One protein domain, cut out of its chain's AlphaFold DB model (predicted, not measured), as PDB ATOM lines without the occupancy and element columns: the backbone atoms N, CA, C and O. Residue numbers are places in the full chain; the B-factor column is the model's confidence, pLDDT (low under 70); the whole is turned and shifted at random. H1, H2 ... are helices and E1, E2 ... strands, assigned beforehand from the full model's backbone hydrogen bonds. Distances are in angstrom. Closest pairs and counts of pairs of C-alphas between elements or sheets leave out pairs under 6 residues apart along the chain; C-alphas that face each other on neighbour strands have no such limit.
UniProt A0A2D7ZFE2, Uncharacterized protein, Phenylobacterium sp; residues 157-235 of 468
ATOM      1  N   ARG A 157     169.535 139.092 134.488       82.00
ATOM      2  CA  ARG A 157     169.540 137.694 134.036       82.00
ATOM      3  C   ARG A 157     170.666 136.970 134.760       82.00
ATOM      4  O   ARG A 157     171.755 137.526 134.894       82.00
ATOM      5  N   THR A 158     170.447 135.736 135.195       82.50
ATOM      6  CA  THR A 158     171.464 134.983 135.952       82.50
ATOM      7  C   THR A 158     172.799 134.883 135.205       82.50
ATOM      8  O   THR A 158     173.852 135.003 135.819       82.50
ATOM      9  N   THR A 159     172.780 134.769 133.873       83.12
ATOM     10  CA  THR A 159     173.997 134.776 133.043       83.12
ATOM     11  C   THR A 159     174.700 136.128 133.019       83.12
ATOM     12  O   THR A 159     175.925 136.176 133.010       83.12
ATOM     13  N   ASP A 160     173.952 137.230 133.036       82.50
ATOM     14  CA  ASP A 160     174.537 138.575 133.060       82.50
ATOM     15  C   ASP A 160     175.132 138.857 134.448       82.50
ATOM     16  O   ASP A 160     176.209 139.438 134.570       82.50
ATOM     17  N   LEU A 161     174.474 138.352 135.496       80.94
ATOM     18  CA  LEU A 161     174.982 138.376 136.863       80.94
ATOM     19  C   LEU A 161     176.276 137.552 136.983       80.94
ATOM     20  O   LEU A 161     177.241 138.028 137.575       80.94
ATOM     21  N   ALA A 162     176.345 136.372 136.357       81.56
ATOM     22  CA  ALA A 162     177.555 135.548 136.320       81.56
ATOM     23  C   ALA A 162     178.744 136.260 135.644       81.56
ATOM     24  O   ALA A 162     179.864 136.177 136.146       81.56
ATOM     25  N   ILE A 163     178.509 136.997 134.547       81.50
ATOM     26  CA  ILE A 163     179.545 137.834 133.913       81.50
ATOM     27  C   ILE A 163     180.009 138.917 134.886       81.50
ATOM     28  O   ILE A 163     181.205 139.047 135.130       81.50
ATOM     29  N   ARG A 164     179.066 139.655 135.478       80.88
ATOM     30  CA  ARG A 164     179.367 140.792 136.355       80.88
ATOM     31  C   ARG A 164     180.118 140.387 137.625       80.88
ATOM     32  O   ARG A 164     181.018 141.101 138.049       80.88
ATOM     33  N   LEU A 165     179.783 139.238 138.215       78.06
ATOM     34  CA  LEU A 165     180.540 138.667 139.335       78.06
ATOM     35  C   LEU A 165     181.960 138.254 138.924       78.06
ATOM     36  O   LEU A 165     182.873 138.269 139.742       78.06
ATOM     37  N   GLY A 166     182.143 137.864 137.663       73.19
ATOM     38  CA  GLY A 166     183.443 137.524 137.103       73.19
ATOM     39  C   GLY A 166     184.340 138.730 136.825       73.19
ATOM     40  O   GLY A 166     185.557 138.621 136.953       73.19
ATOM     41  N   GLU A 167     183.753 139.876 136.469       72.06
ATOM     42  CA  GLU A 167     184.475 141.129 136.200       72.06
ATOM     43  C   GLU A 167     185.153 141.709 137.449       72.06
ATOM     44  O   GLU A 167     186.174 142.385 137.334       72.06
ATOM     45  N   SER A 168     184.617 141.440 138.643       63.91
ATOM     46  CA  SER A 168     185.145 141.972 139.905       63.91
ATOM     47  C   SER A 168     186.347 141.202 140.466       63.91
ATOM     48  O   SER A 168     186.830 141.544 141.545       63.91
ATOM     49  N   ILE A 169     186.847 140.179 139.766       64.69
ATOM     50  CA  ILE A 169     187.943 139.327 140.246       64.69
ATOM     51  C   ILE A 169     189.253 139.713 139.578       64.69
ATOM     52  O   ILE A 169     189.421 139.596 138.366       64.69
ATOM     53  N   THR A 170     190.223 140.097 140.398       55.22
ATOM     54  CA  THR A 170     191.587 140.399 139.977       55.22
ATOM     55  C   THR A 170     192.538 139.329 140.525       55.22
ATOM     56  O   THR A 170     192.612 139.104 141.727       55.22
ATOM     57  N   GLY A 171     193.272 138.634 139.645       57.44
ATOM     58  CA  GLY A 171     194.519 137.948 140.025       57.44
ATOM     59  C   GLY A 171     194.642 136.438 139.770       57.44
ATOM     60  O   GLY A 171     195.764 135.994 139.551       57.44
ATOM     61  N   SER A 172     193.561 135.644 139.744       60.81
ATOM     62  CA  SER A 172     193.664 134.165 139.629       60.81
ATOM     63  C   SER A 172     192.874 133.526 138.480       60.81
ATOM     64  O   SER A 172     193.248 132.455 138.002       60.81
ATOM     65  N   ILE A 173     191.811 134.173 138.002       63.28
ATOM     66  CA  ILE A 173     190.977 133.676 136.900       63.28
ATOM     67  C   ILE A 173     191.374 134.409 135.623       63.28
ATOM     68  O   ILE A 173     191.393 135.637 135.588       63.28
ATOM     69  N   THR A 174     191.687 133.668 134.560       65.69
ATOM     70  CA  THR A 174     192.160 134.276 133.303       65.69
ATOM     71  C   THR A 174     191.034 134.938 132.511       65.69
ATOM     72  O   THR A 174     191.273 135.880 131.761       65.69
ATOM     73  N   SER A 175     189.804 134.436 132.641       71.56
ATOM     74  CA  SER A 175     188.586 135.027 132.071       71.56
ATOM     75  C   SER A 175     187.331 134.340 132.610       71.56
ATOM     76  O   SER A 175     187.380 133.162 132.968       71.56
ATOM     77  N   VAL A 176     186.198 135.047 132.592       73.31
ATOM     78  CA  VAL A 176     184.867 134.476 132.846       73.31
ATOM     79  C   VAL A 176     184.057 134.473 131.552       73.31
ATOM     80  O   VAL A 176     184.023 135.463 130.820       73.31
ATOM     81  N   SER A 177     183.419 133.347 131.226       75.44
ATOM     82  CA  SER A 177     182.599 133.214 130.023       75.44
ATOM     83  C   SER A 177     181.300 132.467 130.284       75.44
ATOM     84  O   SER A 177     181.288 131.411 130.900       75.44
ATOM     85  N   ILE A 178     180.206 132.974 129.720       76.88
ATOM     86  CA  ILE A 178     178.918 132.260 129.631       76.88
ATOM     87  C   ILE A 178     178.764 131.494 128.309       76.88
ATOM     88  O   ILE A 178     177.691 131.005 127.962       76.88
ATOM     89  N   GLY A 179     179.818 131.506 127.493       70.88
ATOM     90  CA  GLY A 179     179.810 130.962 126.150       70.88
ATOM     91  C   GLY A 179     180.854 129.880 125.991       70.88
ATOM     92  O   GLY A 179     181.992 130.005 126.440       70.88
ATOM     93  N   ASN A 180     180.475 128.846 125.264       67.62
ATOM     94  CA  ASN A 180     181.311 127.671 125.067       67.62
ATOM     95  C   ASN A 180     182.565 127.987 124.260       67.62
ATOM     96  O   ASN A 180     182.574 128.985 123.537       67.62
ATOM     97  N   PRO A 181     183.637 127.184 124.343       69.69
ATOM     98  CA  PRO A 181     184.778 127.352 123.456       69.69
ATOM     99  C   PRO A 181     184.315 127.382 121.996       69.69
ATOM    100  O   PRO A 181     183.495 126.562 121.582       69.69
ATOM    101  N   LEU A 182     184.801 128.364 121.237       68.75
ATOM    102  CA  LEU A 182     184.410 128.543 119.842       68.75
ATOM    103  C   LEU A 182     184.832 127.313 119.024       68.75
ATOM    104  O   LEU A 182     185.996 126.915 119.053       68.75
ATOM    105  N   ASN A 183     183.896 126.737 118.280       65.50
ATOM    106  CA  ASN A 183     184.130 125.711 117.274       65.50
ATOM    107  C   ASN A 183     183.315 126.033 116.006       65.50
ATOM    108  O   ASN A 183     182.489 126.946 115.988       65.50
ATOM    109  N   THR A 184     183.560 125.294 114.925       66.69
ATOM    110  CA  THR A 184     182.897 125.515 113.627       66.69
ATOM    111  C   THR A 184     181.378 125.337 113.679       66.69
ATOM    112  O   THR A 184     180.676 125.891 112.840       66.69
ATOM    113  N   VAL A 185     180.869 124.602 114.670       65.19
ATOM    114  CA  VAL A 185     179.454 124.230 114.817       65.19
ATOM    115  C   VAL A 185     178.680 125.235 115.682       65.19
ATOM    116  O   VAL A 185     177.483 125.415 115.489       65.19
ATOM    117  N   ASN A 186     179.339 125.918 116.623       66.81
ATOM    118  CA  ASN A 186     178.697 126.768 117.630       66.81
ATOM    119  C   ASN A 186     178.934 128.275 117.429       66.81
ATOM    120  O   ASN A 186     178.607 129.064 118.315       66.81
ATOM    121  N   SER A 187     179.474 128.686 116.278       65.81
ATOM    122  CA  SER A 187     179.852 130.077 115.987       65.81
ATOM    123  C   SER A 187     178.705 131.086 116.143       65.81
ATOM    124  O   SER A 187     178.954 132.218 116.552       65.81
ATOM    125  N   SER A 188     177.456 130.677 115.894       61.56
ATOM    126  CA  SER A 188     176.255 131.524 115.984       61.56
ATOM    127  C   SER A 188     175.455 131.391 117.291       61.56
ATOM    128  O   SER A 188     174.703 132.300 117.628       61.56
ATOM    129  N   GLN A 189     175.615 130.300 118.050       66.12
ATOM    130  CA  GLN A 189     174.844 129.998 119.278       66.12
ATOM    131  C   GLN A 189     175.745 129.769 120.501       66.12
ATOM    132  O   GLN A 189     175.395 129.071 121.454       66.12
ATOM    133  N   ARG A 190     176.945 130.355 120.467       70.12
ATOM    134  CA  ARG A 190     177.995 130.133 121.463       70.12
ATOM    135  C   ARG A 190     177.566 130.507 122.881       70.12
ATOM    136  O   ARG A 190     177.903 129.791 123.822       70.12
ATOM    137  N   ARG A 191     176.899 131.656 123.026       71.19
ATOM    138  CA  ARG A 191     176.430 132.211 124.301       71.19
ATOM    139  C   ARG A 191     174.949 131.901 124.441       71.19
ATOM    140  O   ARG A 191     174.161 132.325 123.600       71.19
ATOM    141  N   GLN A 192     174.590 131.179 125.492       71.38
ATOM    142  CA  GLN A 192     173.197 130.928 125.838       71.38
ATOM    143  C   GLN A 192     172.873 131.768 127.066       71.38
ATOM    144  O   GLN A 192     173.346 131.473 128.159       71.38
ATOM    145  N   HIS A 193     172.140 132.862 126.860       78.06
ATOM    146  CA  HIS A 193     171.674 133.688 127.968       78.06
ATOM    147  C   HIS A 193     170.500 133.000 128.661       78.06
ATOM    148  O   HIS A 193     169.653 132.382 128.016       78.06
ATOM    149  N   SER A 194     170.455 133.131 129.979       77.50
ATOM    150  CA  SER A 194     169.330 132.678 130.782       77.50
ATOM    151  C   SER A 194     168.153 133.640 130.635       77.50
ATOM    152  O   SER A 194     168.339 134.857 130.623       77.50
ATOM    153  N   ASN A 195     166.940 133.090 130.590       76.50
ATOM    154  CA  ASN A 195     165.693 133.859 130.676       76.50
ATOM    155  C   ASN A 195     165.213 134.033 132.129       76.50
ATOM    156  O   ASN A 195     164.121 134.540 132.362       76.50
ATOM    157  N   VAL A 196     166.006 133.589 133.110       76.88
ATOM    158  CA  VAL A 196     165.695 133.713 134.535       76.88
ATOM    159  C   VAL A 196     166.356 134.964 135.089       76.88
ATOM    160  O   VAL A 196     167.561 135.167 134.921       76.88
ATOM    161  N   PHE A 197     165.562 135.783 135.771       79.06
ATOM    162  CA  PHE A 197     166.009 137.012 136.411       79.06
ATOM    163  C   PHE A 197     166.136 136.806 137.910       79.06
ATOM    164  O   PHE A 197     165.350 136.085 138.524       79.06
ATOM    165  N   LEU A 198     167.155 137.430 138.491       75.00
ATOM    166  CA  LEU A 198     167.435 137.309 139.904       75.00
ATOM    167  C   LEU A 198     167.996 138.617 140.462       75.00
ATOM    168  O   LEU A 198     168.954 139.188 139.936       75.00
ATOM    169  N   ALA A 199     167.406 139.059 141.568       73.00
ATOM    170  CA  ALA A 199     167.935 140.112 142.419       73.00
ATOM    171  C   ALA A 199     168.436 139.478 143.718       73.00
ATOM    172  O   ALA A 199     167.652 139.134 144.601       73.00
ATOM    173  N   ALA A 200     169.752 139.313 143.831       71.25
ATOM    174  CA  ALA A 200     170.402 138.949 145.082       71.25
ATOM    175  C   ALA A 200     171.663 139.779 145.280       71.25
ATOM    176  O   ALA A 200     172.316 140.202 144.322       71.25
ATOM    177  N   ASN A 201     171.988 140.000 146.548       71.81
ATOM    178  CA  ASN A 201     173.223 140.635 146.955       71.81
ATOM    179  C   ASN A 201     174.262 139.549 147.257       71.81
ATOM    180  O   ASN A 201     174.031 138.706 148.120       71.81
ATOM    181  N   PHE A 202     175.391 139.583 146.552       72.69
ATOM    182  CA  PHE A 202     176.515 138.658 146.737       72.69
ATOM    183  C   PHE A 202     177.724 139.328 147.405       72.69
ATOM    184  O   PHE A 202     178.842 138.825 147.323       72.69
ATOM    185  N   ASN A 203     177.533 140.487 148.039       69.50
ATOM    186  CA  ASN A 203     178.613 141.155 148.752       69.50
ATOM    187  C   ASN A 203     179.131 140.271 149.902       69.50
ATOM    188  O   ASN A 203     178.336 139.744 150.674       69.50
ATOM    189  N   GLY A 204     180.452 140.092 149.991       64.25
ATOM    190  CA  GLY A 204     181.092 139.198 150.965       64.25
ATOM    191  C   GLY A 204     180.958 137.696 150.667       64.25
ATOM    192  O   GLY A 204     181.431 136.882 151.454       64.25
ATOM    193  N   VAL A 205     180.349 137.300 149.541       69.75
ATOM    194  CA  VAL A 205     180.163 135.888 149.168       69.75
ATOM    195  C   VAL A 205     181.217 135.459 148.146       69.75
ATOM    196  O   VAL A 205     181.468 136.153 147.160       69.75
ATOM    197  N   ASN A 206     181.811 134.277 148.340       71.44
ATOM    198  CA  ASN A 206     182.742 133.683 147.377       71.44
ATOM    199  C   ASN A 206     182.085 133.537 145.988       71.44
ATOM    200  O   ASN A 206     180.936 133.100 145.876       71.44
ATOM    201  N   LEU A 207     182.818 133.859 144.916       75.12
ATOM    202  CA  LEU A 207     182.342 133.741 143.535       75.12
ATOM    203  C   LEU A 207     181.745 132.367 143.224       75.12
ATOM    204  O   LEU A 207     180.673 132.296 142.632       75.12
ATOM    205  N   ILE A 208     182.436 131.279 143.565       75.06
ATOM    206  CA  ILE A 208     181.993 129.927 143.209       75.06
ATOM    207  C   ILE A 208     180.676 129.604 143.908       75.06
ATOM    208  O   ILE A 208     179.779 129.035 143.287       75.06
ATOM    209  N   THR A 209     180.514 130.034 145.158       71.56
ATOM    210  CA  THR A 209     179.254 129.921 145.900       71.56
ATOM    211  C   THR A 209     178.149 130.741 145.236       71.56
ATOM    212  O   THR A 209     177.045 130.234 145.031       71.56
ATOM    213  N   SER A 210     178.457 131.966 144.812       75.25
ATOM    214  CA  SER A 210     177.523 132.834 144.089       75.25
ATOM    215  C   SER A 210     177.095 132.238 142.743       75.25
ATOM    216  O   SER A 210     175.906 132.191 142.435       75.25
ATOM    217  N   LEU A 211     178.029 131.701 141.955       78.12
ATOM    218  CA  LEU A 211     177.721 131.043 140.682       78.12
ATOM    219  C   LEU A 211     176.928 129.752 140.883       78.12
ATOM    220  O   LEU A 211     175.963 129.527 140.163       78.12
ATOM    221  N   ARG A 212     177.263 128.942 141.896       75.56
ATOM    222  CA  ARG A 212     176.467 127.761 142.276       75.56
ATOM    223  C   ARG A 212     175.050 128.142 142.684       75.56
ATOM    224  O   ARG A 212     174.113 127.411 142.375       75.56
ATOM    225  N   TYR A 213     174.872 129.277 143.355       75.31
ATOM    226  CA  TYR A 213     173.543 129.792 143.655       75.31
ATOM    227  C   TYR A 213     172.784 130.138 142.366       75.31
ATOM    228  O   TYR A 213     171.666 129.662 142.180       75.31
ATOM    229  N   LEU A 214     173.403 130.858 141.421       78.56
ATOM    230  CA  LEU A 214     172.793 131.156 140.115       78.56
ATOM    231  C   LEU A 214     172.442 129.888 139.322       78.56
ATOM    232  O   LEU A 214     171.336 129.786 138.792       78.56
ATOM    233  N   SER A 215     173.330 128.891 139.331       77.69
ATOM    234  CA  SER A 215     173.143 127.578 138.704       77.69
ATOM    235  C   SER A 215     171.853 126.871 139.112       77.69
ATOM    236  O   SER A 215     171.259 126.148 138.309       77.69
ATOM    237  N   LYS A 216     171.377 127.069 140.350       73.44
ATOM    238  CA  LYS A 216     170.113 126.472 140.819       73.44
ATOM    239  C   LYS A 216     168.910 126.976 140.018       73.44
ATOM    240  O   LYS A 216     167.940 126.228 139.827       73.44
ATOM    241  N   HIS A 217     168.987 128.216 139.540       75.69
ATOM    242  CA  HIS A 217     167.919 128.911 138.835       75.69
ATOM    243  C   HIS A 217     167.938 128.663 137.327       75.69
ATOM    244  O   HIS A 217     166.875 128.424 136.752       75.69
ATOM    245  N   ASP A 218     169.116 128.690 136.699       74.94
ATOM    246  CA  ASP A 218     169.269 128.663 135.236       74.94
ATOM    247  C   ASP A 218     169.831 127.361 134.659       74.94
ATOM    248  O   ASP A 218     169.937 127.207 133.445       74.94
ATOM    249  N   ASN A 219     170.151 126.402 135.523       72.69
ATOM    250  CA  ASN A 219     170.810 125.146 135.187       72.69
ATOM    251  C   ASN A 219     172.226 125.269 134.592       72.69
ATOM    252  O   ASN A 219     172.755 124.279 134.079       72.69
ATOM    253  N   GLY A 220     172.852 126.444 134.666       76.19
ATOM    254  CA  GLY A 220     174.261 126.609 134.334       76.19
ATOM    255  C   GLY A 220     175.146 125.859 135.325       76.19
ATOM    256  O   GLY A 220     174.732 125.567 136.445       76.19
ATOM    257  N   VAL A 221     176.374 125.531 134.942       76.00
ATOM    258  CA  VAL A 221     177.365 124.914 135.830       76.00
ATOM    259  C   VAL A 221     178.658 125.723 135.749       76.00
ATOM    260  O   VAL A 221     179.143 125.940 134.636       76.00
ATOM    261  N   PRO A 222     179.232 126.153 136.891       76.94
ATOM    262  CA  PRO A 222     180.556 126.750 136.918       76.94
ATOM    263  C   PRO A 222     181.616 125.658 136.724       76.94
ATOM    264  O   PRO A 222     181.736 124.746 137.540       76.94
ATOM    265  N   VAL A 223     182.393 125.749 135.649       75.06
ATOM    266  CA  VAL A 223     183.457 124.799 135.297       75.06
ATOM    267  C   VAL A 223     184.717 125.559 134.916       75.06
ATOM    268  O   VAL A 223     184.664 126.525 134.160       75.06
ATOM    269  N   PHE A 224     185.873 125.103 135.385       75.44
ATOM    270  CA  PHE A 224     187.154 125.627 134.923       75.44
ATOM    271  C   PHE A 224     187.645 124.864 133.698       75.44
ATOM    272  O   PHE A 224     187.669 123.633 133.672       75.44
ATOM    273  N   ASN A 225     188.089 125.591 132.677       69.81
ATOM    274  CA  ASN A 225     188.778 124.979 131.549       69.81
ATOM    275  C   ASN A 225     190.277 124.762 131.852       69.81
ATOM    276  O   ASN A 225     190.820 125.233 132.850       69.81
ATOM    277  N   ARG A 226     190.989 124.079 130.943       67.94
ATOM    278  CA  ARG A 226     192.441 123.813 131.063       67.94
ATOM    279  C   ARG A 226     193.343 125.045 131.145       67.94
ATOM    280  O   ARG A 226     194.514 124.892 131.453       67.94
ATOM    281  N   PHE A 227     192.819 126.218 130.818       71.00
ATOM    282  CA  PHE A 227     193.547 127.482 130.783       71.00
ATOM    283  C   PHE A 227     193.172 128.394 131.963       71.00
ATOM    284  O   PHE A 227     193.467 129.588 131.930       71.00
ATOM    285  N   GLY A 228     192.482 127.863 132.980       68.56
ATOM    286  CA  GLY A 228     192.066 128.634 134.154       68.56
ATOM    287  C   GLY A 228     190.955 129.652 133.874       68.56
ATOM    288  O   GLY A 228     190.772 130.588 134.649       68.56
ATOM    289  N   SER A 229     190.227 129.500 132.763       74.50
ATOM    290  CA  SER A 229     189.028 130.294 132.482       74.50
ATOM    291  C   SER A 229     187.817 129.623 133.110       74.50
ATOM    292  O   SER A 229     187.632 128.410 132.979       74.50
ATOM    293  N   LEU A 230     187.002 130.427 133.780       78.38
ATOM    294  CA  LEU A 230     185.765 130.001 134.405       78.38
ATOM    295  C   LEU A 230     184.612 130.108 133.408       78.38
ATOM    296  O   LEU A 230     184.334 131.172 132.855       78.38
ATOM    297  N   LEU A 231     183.929 128.995 133.196       78.75
ATOM    298  CA  LEU A 231     182.790 128.866 132.305       78.75
ATOM    299  C   LEU A 231     181.523 128.691 133.140       78.75
ATOM    300  O   LEU A 231     181.477 127.787 133.963       78.75
ATOM    301  N   HIS A 232     180.496 129.511 132.919       81.38
ATOM    302  CA  HIS A 232     179.143 129.288 133.446       81.38
ATOM    303  C   HIS A 232     178.233 128.924 132.283       81.38
ATOM    304  O   HIS A 232     177.691 129.796 131.603       81.38
ATOM    305  N   VAL A 233     178.143 127.632 131.987       75.38
ATOM    306  CA  VAL A 233     177.476 127.128 130.779       75.38
ATOM    307  C   VAL A 233     176.428 126.080 131.145       75.38
ATOM    308  O   VAL A 233     176.595 125.392 132.155       75.38
ATOM    309  N   PRO A 234     175.344 125.935 130.364       71.25
ATOM    310  CA  PRO A 234     174.394 124.846 130.559       71.25
ATOM    311  C   PRO A 234     175.119 123.498 130.534       71.25
ATOM    312  O   PRO A 234     176.053 123.307 129.756       71.25
ATOM    313  N   MET A 235     174.658 122.548 131.347       60.81
ATOM    314  CA  MET A 235     175.288 121.228 131.505       60.81
ATOM    315  C   MET A 235     175.301 120.373 130.222       60.81
ATOM    316  O   MET A 235     175.916 119.310 130.174       60.81
TER     317      MET A 235
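AT A GLANCE: This is residues 157 to 235 of the 468 residues of an uncharacterized protein of Phenylobacterium sp (UniProt A0A2D7ZFE2). A small three-stranded sheet has two helices, H1 and H2, side by side over one face, while a long loop, residues 178 to 206, swings out and returns past the first residues of H1 to reach H2. Residues 183 to 188 of this loop stick out. The 79 printed residues include H1, E1, H2, E2 and E3 in that order; the mixed sheet runs E1, E3, E2. The class is mixed, helices and strands, with only 36 residues in named elements. The whole is compact, with a radius of gyration of the C-alphas of 12.3 A and spans of 40 by 30 by 17 A.

IN THESE COORDINATES: E3, residues 229 to 234, spans 15.7 A and ends with C-alpha 234 at (174.394, 124.846, 130.559). E2 is residues 220 to 224, 12.9 A, and E1 residues 175 to 177, 6.6 A. H1, residues 158 to 167, spans 14.4 A from C-alpha 158 at (171.464, 134.983, 135.952). H2, residues 207 to 218, spans 16.3 A.

HOW THE PARTS SIT: E1 and E3 are parallel, with N 230 and O 175 at 2.9 A. E3 and E2 are an antiparallel hairpin, with N 223 and O 231 at 2.8 A. H1 and H2 are on the same face, giving two layers, helices over a sheet. H1 is over E1 and E3 at a height of 8.5 A; its closest C-alphas with E1 are Gly 166 and Val 176, 5.4 A. H2 is over E2 at a height of 7.6 A; their closest C-alphas are Ser 215 and Val 221, 5.8 A. Both helices run along the strands. They touch, C-alphas of Thr 158 and Leu 214 being closest at 5.8 A, with a shallow tilt of 15 degrees, opposite ways. Every O i to N i+4 pair is within hydrogen-bond range in H1, and 7 of 8 in H2.

THE WHOLE: The C-alphas farthest apart, Thr 184 and Gly 204, are 39.8 A apart. The printed part has no cut. The link from E1 to H2 is long, 29 residues. Mean pLDDT of the printed part is 72.6; 24 residues are under 70, among them 168 to 174 and 180 to 189.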